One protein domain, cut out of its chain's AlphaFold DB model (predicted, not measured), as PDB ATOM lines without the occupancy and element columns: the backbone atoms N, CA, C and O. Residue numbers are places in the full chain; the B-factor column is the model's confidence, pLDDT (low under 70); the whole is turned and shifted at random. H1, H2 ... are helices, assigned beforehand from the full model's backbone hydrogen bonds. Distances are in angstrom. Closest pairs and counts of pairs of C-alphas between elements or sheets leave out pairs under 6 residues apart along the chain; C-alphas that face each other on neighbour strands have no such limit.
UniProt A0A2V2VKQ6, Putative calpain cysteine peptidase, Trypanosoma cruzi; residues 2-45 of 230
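AT A GLANCE: This is residues 2 to 45 of the 230 residues of the protein "Putative calpain cysteine peptidase" of Trypanosoma cruzi (UniProt A0A2V2VKQ6). What shape does the domain make? It is a lopsided helical hairpin: one long helix, H2, makes the length, and the short helix H1 folds back beside its first part, while residues 28 to 45, of which 28 to 42 belong to H2, stick out free as a long arm. What is it built of? The printed part has 44 residues with two named helices, H1 then H2, and no named strand, and its class is all helix. Is it compact? It is extended, with a radius of gyration of the C-alphas of 14.9 A and spans of 49 by 16 by 7 A.

IN THESE COORDINATES: Where is the longest helix? H2 holds residues 17 to 42 and measures 37.3 A from first to last C-alpha. Its C-alpha 17 is at (-0.282, 8.266, 1.639) and its C-alpha 42 at (1.711, 34.469, -24.776). Where is the other helix? H1 holds residues 2 to 11, 14.6 A from first to last C-alpha, and begins with C-alpha 2 at (-8.851, 17.770, -6.238).

HOW THE PARTS SIT: How does H1 stand to H2? They form a helical hairpin and run opposite ways at a shallow tilt of 14 degrees. Where do they touch? H2 touches H1 with residues 19 to 27 alone, and the closest C-alphas, those of Arg 5 and Ile 20, are 6.1 A apart. What do the backbones show? In H1 and H2 every O i to N i+4 pair is within hydrogen-bond range.

THE WHOLE: How large is it? The two C-alphas farthest apart, those of Arg 15 and Phe 45, are 49.2 A apart. Is the printed part unbroken? It has no cut, and a tight link of 5 residues joins H1 to H2. How confident is the model? The mean pLDDT of the printed part is 91.6, and no printed residue is under 70.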
ATOM      1  N   GLU A   2      -8.701  17.098  -7.558       88.31
ATOM      2  CA  GLU A   2      -8.851  17.770  -6.238       88.31
ATOM      3  C   GLU A   2      -9.933  17.152  -5.320       88.31
ATOM      4  O   GLU A   2      -9.699  16.935  -4.134       88.31
ATOM      5  N   GLN A   3     -11.111  16.807  -5.852       89.38
ATOM      6  CA  GLN A   3     -12.166  16.144  -5.061       89.38
ATOM      7  C   GLN A   3     -11.745  14.751  -4.563       89.38
ATOM      8  O   GLN A   3     -12.052  14.366  -3.442       89.38
ATOM      9  N   GLU A   4     -11.005  14.016  -5.386       88.19
ATOM     10  CA  GLU A   4     -10.475  12.685  -5.082       88.19
ATOM     11  C   GLU A   4      -9.373  12.752  -4.016       88.19
ATOM     12  O   GLU A   4      -9.401  11.990  -3.051       88.19
ATOM     13  N   ARG A   5      -8.483  13.750  -4.103       89.44
ATOM     14  CA  ARG A   5      -7.481  14.047  -3.071       89.44
ATOM     15  C   ARG A   5      -8.145  14.308  -1.722       89.44
ATOM     16  O   ARG A   5      -7.725  13.743  -0.714       89.44
ATOM     17  N   ARG A   6      -9.211  15.118  -1.699       88.75
ATOM     18  CA  ARG A   6      -9.988  15.386  -0.475       88.75
ATOM     19  C   ARG A   6     -10.608  14.119   0.110       88.75
ATOM     20  O   ARG A   6     -10.502  13.912   1.312       88.75
ATOM     21  N   GLN A   7     -11.179  13.248  -0.720       90.12
ATOM     22  CA  GLN A   7     -11.750  11.978  -0.257       90.12
ATOM     23  C   GLN A   7     -10.690  11.019   0.311       90.12
ATOM     24  O   GLN A   7     -10.946  10.342   1.307       90.12
ATOM     25  N   LEU A   8      -9.500  10.950  -0.295       88.25
ATOM     26  CA  LEU A   8      -8.396  10.123   0.205       88.25
ATOM     27  C   LEU A   8      -7.858  10.632   1.549       88.25
ATOM     28  O   LEU A   8      -7.547   9.817   2.423       88.25
ATOM     29  N   LEU A   9      -7.801  11.957   1.719       88.38
ATOM     30  CA  LEU A   9      -7.455  12.616   2.980       88.38
ATOM     31  C   LEU A   9      -8.524  12.415   4.065       88.38
ATOM     32  O   LEU A   9      -8.188  12.287   5.235       88.38
ATOM     33  N   GLU A  10      -9.804  12.378   3.706       90.81
ATOM     34  CA  GLU A  10     -10.892  12.205   4.676       90.81
ATOM     35  C   GLU A  10     -11.010  10.757   5.183       90.81
ATOM     36  O   GLU A  10     -11.330  10.537   6.348       90.81
ATOM     37  N   LYS A  11     -10.717   9.763   4.334       89.31
ATOM     38  CA  LYS A  11     -10.819   8.338   4.698       89.31
ATOM     39  C   LYS A  11      -9.726   7.883   5.670       89.31
ATOM     40  O   LYS A  11     -10.037   7.419   6.760       89.31
ATOM     41  N   ASP A  12      -8.463   7.944   5.246       88.81
ATOM     42  CA  ASP A  12      -7.293   7.579   6.062       88.81
ATOM     43  C   ASP A  12      -6.006   8.079   5.374       88.81
ATOM     44  O   ASP A  12      -5.446   7.387   4.514       88.81
ATOM     45  N   PRO A  13      -5.494   9.265   5.747       84.38
ATOM     46  CA  PRO A  13      -4.288   9.835   5.151       84.38
ATOM     47  C   PRO A  13      -3.050   8.945   5.257       84.38
ATOM     48  O   PRO A  13      -2.190   8.986   4.379       84.38
ATOM     49  N   ARG A  14      -2.922   8.155   6.334       88.19
ATOM     50  CA  ARG A  14      -1.727   7.328   6.564       88.19
ATOM     51  C   ARG A  14      -1.734   6.120   5.647       88.19
ATOM     52  O   ARG A  14      -0.708   5.802   5.048       88.19
ATOM     53  N   ARG A  15      -2.888   5.464   5.518       90.12
ATOM     54  CA  ARG A  15      -3.047   4.306   4.635       90.12
ATOM     55  C   ARG A  15      -3.034   4.700   3.157       90.12
ATOM     56  O   ARG A  15      -2.468   3.966   2.352       90.12
ATOM     57  N   ASN A  16      -3.570   5.876   2.824       91.00
ATOM     58  CA  ASN A  16      -3.656   6.384   1.452       91.00
ATOM     59  C   ASN A  16      -2.448   7.242   1.037       91.00
ATOM     60  O   ASN A  16      -2.458   7.817  -0.046       91.00
ATOM     61  N   ALA A  17      -1.399   7.343   1.863       90.94
ATOM     62  CA  ALA A  17      -0.282   8.266   1.639       90.94
ATOM     63  C   ALA A  17       0.359   8.136   0.244       90.94
ATOM     64  O   ALA A  17       0.680   9.144  -0.380       90.94
ATOM     65  N   LYS A  18       0.505   6.905  -0.274       93.56
ATOM     66  CA  LYS A  18       1.040   6.664  -1.627       93.56
ATOM     67  C   LYS A  18       0.112   7.173  -2.731       93.56
ATOM     68  O   LYS A  18       0.590   7.762  -3.692       93.56
ATOM     69  N   GLU A  19      -1.193   6.948  -2.595       92.06
ATOM     70  CA  GLU A  19      -2.197   7.390  -3.572       92.06
ATOM     71  C   GLU A  19      -2.338   8.915  -3.560       92.06
ATOM     72  O   GLU A  19      -2.395   9.535  -4.617       92.06
ATOM     73  N   ILE A  20      -2.307   9.527  -2.372       91.00
ATOM     74  CA  ILE A  20      -2.301  10.984  -2.209       91.00
ATOM     75  C   ILE A  20      -1.057  11.584  -2.870       91.00
ATOM     76  O   ILE A  20      -1.197  12.517  -3.654       91.00
ATOM     77  N   ALA A  21       0.133  11.031  -2.612       93.56
ATOM     78  CA  ALA A  21       1.376  11.523  -3.206       93.56
ATOM     79  C   ALA A  21       1.369  11.419  -4.741       93.56
ATOM     80  O   ALA A  21       1.689  12.392  -5.418       93.56
ATOM     81  N   ALA A  22       0.944  10.278  -5.295       93.94
ATOM     82  CA  ALA A  22       0.831  10.099  -6.743       93.94
ATOM     83  C   ALA A  22      -0.194  11.065  -7.372       93.94
ATOM     84  O   ALA A  22       0.018  11.597  -8.463       93.94
ATOM     85  N   LEU A  23      -1.306  11.326  -6.677       93.56
ATOM     86  CA  LEU A  23      -2.323  12.265  -7.136       93.56
ATOM     87  C   LEU A  23      -1.837  13.720  -7.078       93.56
ATOM     88  O   LEU A  23      -2.089  14.479  -8.011       93.56
ATOM     89  N   GLU A  24      -1.126  14.107  -6.018       93.00
ATOM     90  CA  GLU A  24      -0.490  15.424  -5.895       93.00
ATOM     91  C   GLU A  24       0.592  15.635  -6.962       93.00
ATOM     92  O   GLU A  24       0.659  16.709  -7.560       93.00
ATOM     93  N   GLU A  25       1.392  14.610  -7.266       95.44
ATOM     94  CA  GLU A  25       2.365  14.633  -8.362       95.44
ATOM     95  C   GLU A  25       1.677  14.847  -9.719       95.44
ATOM     96  O   GLU A  25       2.076  15.731 -10.477       95.44
ATOM     97  N   SER A  26       0.587  14.123  -9.992       94.56
ATOM     98  CA  SER A  26      -0.219  14.302 -11.208       94.56
ATOM     99  C   SER A  26      -0.838  15.704 -11.306       94.56
ATOM    100  O   SER A  26      -0.788  16.350 -12.357       94.56
ATOM    101  N   MET A  27      -1.359  16.234 -10.192       95.12
ATOM    102  CA  MET A  27      -1.875  17.606 -10.126       95.12
ATOM    103  C   MET A  27      -0.785  18.642 -10.417       95.12
ATOM    104  O   MET A  27      -1.018  19.571 -11.192       95.12
ATOM    105  N   ASN A  28       0.404  18.468  -9.837       95.19
ATOM    106  CA  ASN A  28       1.550  19.338 -10.082       95.19
ATOM    107  C   ASN A  28       2.017  19.260 -11.541       95.19
ATOM    108  O   ASN A  28       2.244  20.300 -12.160       95.19
ATOM    109  N   ALA A  29       2.100  18.058 -12.119       94.62
ATOM    110  CA  ALA A  29       2.449  17.866 -13.526       94.62
ATOM    111  C   ALA A  29       1.457  18.586 -14.456       94.62
ATOM    112  O   ALA A  29       1.875  19.304 -15.366       94.62
ATOM    113  N   ARG A  30       0.150  18.489 -14.176       94.75
ATOM    114  CA  ARG A  30      -0.881  19.201 -14.945       94.75
ATOM    115  C   ARG A  30      -0.781  20.720 -14.793       94.75
ATOM    116  O   ARG A  30      -0.960  21.441 -15.770       94.75
ATOM    117  N   ALA A  31      -0.494  21.221 -13.593       94.94
ATOM    118  CA  ALA A  31      -0.289  22.652 -13.379       94.94
ATOM    119  C   ALA A  31       0.927  23.174 -14.167       94.94
ATOM    120  O   ALA A  31       0.847  24.238 -14.781       94.94
ATOM    121  N   GLN A  32       2.023  22.410 -14.209       92.81
ATOM    122  CA  GLN A  32       3.196  22.741 -15.024       92.81
ATOM    123  C   GLN A  32       2.880  22.731 -16.525       92.81
ATOM    124  O   GLN A  32       3.319  23.626 -17.241       92.81
ATOM    125  N   GLU A  33       2.121  21.747 -17.007       90.81
ATOM    126  CA  GLU A  33       1.674  21.682 -18.402       90.81
ATOM    127  C   GLU A  33       0.853  22.922 -18.785       90.81
ATOM    128  O   GLU A  33       1.204  23.612 -19.740       90.81
ATOM    129  N   LEU A  34      -0.152  23.280 -17.978       92.81
ATOM    130  CA  LEU A  34      -0.966  24.482 -18.193       92.81
ATOM    131  C   LEU A  34      -0.126  25.769 -18.174       92.81
ATOM    132  O   LEU A  34      -0.371  26.683 -18.961       92.81
ATOM    133  N   ALA A  35       0.880  25.852 -17.297       91.75
ATOM    134  CA  ALA A  35       1.797  26.987 -17.268       91.75
ATOM    135  C   ALA A  35       2.623  27.082 -18.563       91.75
ATOM    136  O   ALA A  35       2.759  28.173 -19.120       91.75
ATOM    137  N   ARG A  36       3.129  25.952 -19.082       88.00
ATOM    138  CA  ARG A  36       3.853  25.901 -20.365       88.00
ATOM    139  C   ARG A  36       2.953  26.301 -21.535       88.00
ATOM    140  O   ARG A  36       3.364  27.125 -22.349       88.00
ATOM    141  N   GLU A  37       1.729  25.775 -21.595       89.81
ATOM    142  CA  GLU A  37       0.736  26.134 -22.619       89.81
ATOM    143  C   GLU A  37       0.428  27.633 -22.599       89.81
ATOM    144  O   GLU A  37       0.410  28.283 -23.646       89.81
ATOM    145  N   LYS A  38       0.248  28.209 -21.404       91.75
ATOM    146  CA  LYS A  38      -0.002  29.641 -21.247       91.75
ATOM    147  C   LYS A  38       1.172  30.483 -21.753       91.75
ATOM    148  O   LYS A  38       0.943  31.419 -22.515       91.75
ATOM    149  N   LYS A  39       2.415  30.131 -21.401       90.44
ATOM    150  CA  LYS A  39       3.608  30.836 -21.907       90.44
ATOM    151  C   LYS A  39       3.732  30.729 -23.424       90.44
ATOM    152  O   LYS A  39       4.035  31.723 -24.074       90.44
ATOM    153  N   LEU A  40       3.474  29.551 -23.995       90.38
ATOM    154  CA  LEU A  40       3.510  29.364 -25.444       90.38
ATOM    155  C   LEU A  40       2.451  30.228 -26.146       90.38
ATOM    156  O   LEU A  40       2.755  30.872 -27.145       90.38
ATOM    157  N   ALA A  41       1.240  30.306 -25.589       91.44
ATOM    158  CA  ALA A  41       0.186  31.180 -26.100       91.44
ATOM    159  C   ALA A  41       0.565  32.670 -26.011       91.44
ATOM    160  O   ALA A  41       0.310  33.429 -26.943       91.44
ATOM    161  N   ASP A  42       1.224  33.091 -24.928       92.12
ATOM    162  CA  ASP A  42       1.711  34.469 -24.776       92.12
ATOM    163  C   ASP A  42       2.848  34.803 -25.764       92.12
ATOM    164  O   ASP A  42       3.057  35.972 -26.096       92.12
ATOM    165  N   ARG A  43       3.528  33.771 -26.280       96.12
ATOM    166  CA  ARG A  43       4.585  33.807 -27.302       96.12
ATOM    167  C   ARG A  43       4.077  33.551 -28.728       96.12
ATOM    168  O   ARG A  43       4.881  33.330 -29.629       96.12
ATOM    169  N   ALA A  44       2.765  33.608 -28.972       95.69
ATOM    170  CA  ALA A  44       2.177  33.326 -30.290       95.69
ATOM    171  C   ALA A  44       2.611  34.293 -31.414       95.69
ATOM    172  O   ALA A  44       2.405  33.995 -32.584       95.69
ATOM    173  N   PHE A  45       3.195  35.443 -31.067       95.75
ATOM    174  CA  PHE A  45       3.766  36.407 -32.017       95.75
ATOM    175  C   PHE A  45       5.141  35.982 -32.564       95.75
ATOM    176  O   PHE A  45       5.647  36.596 -33.503       95.75
TER     177      PHE A  45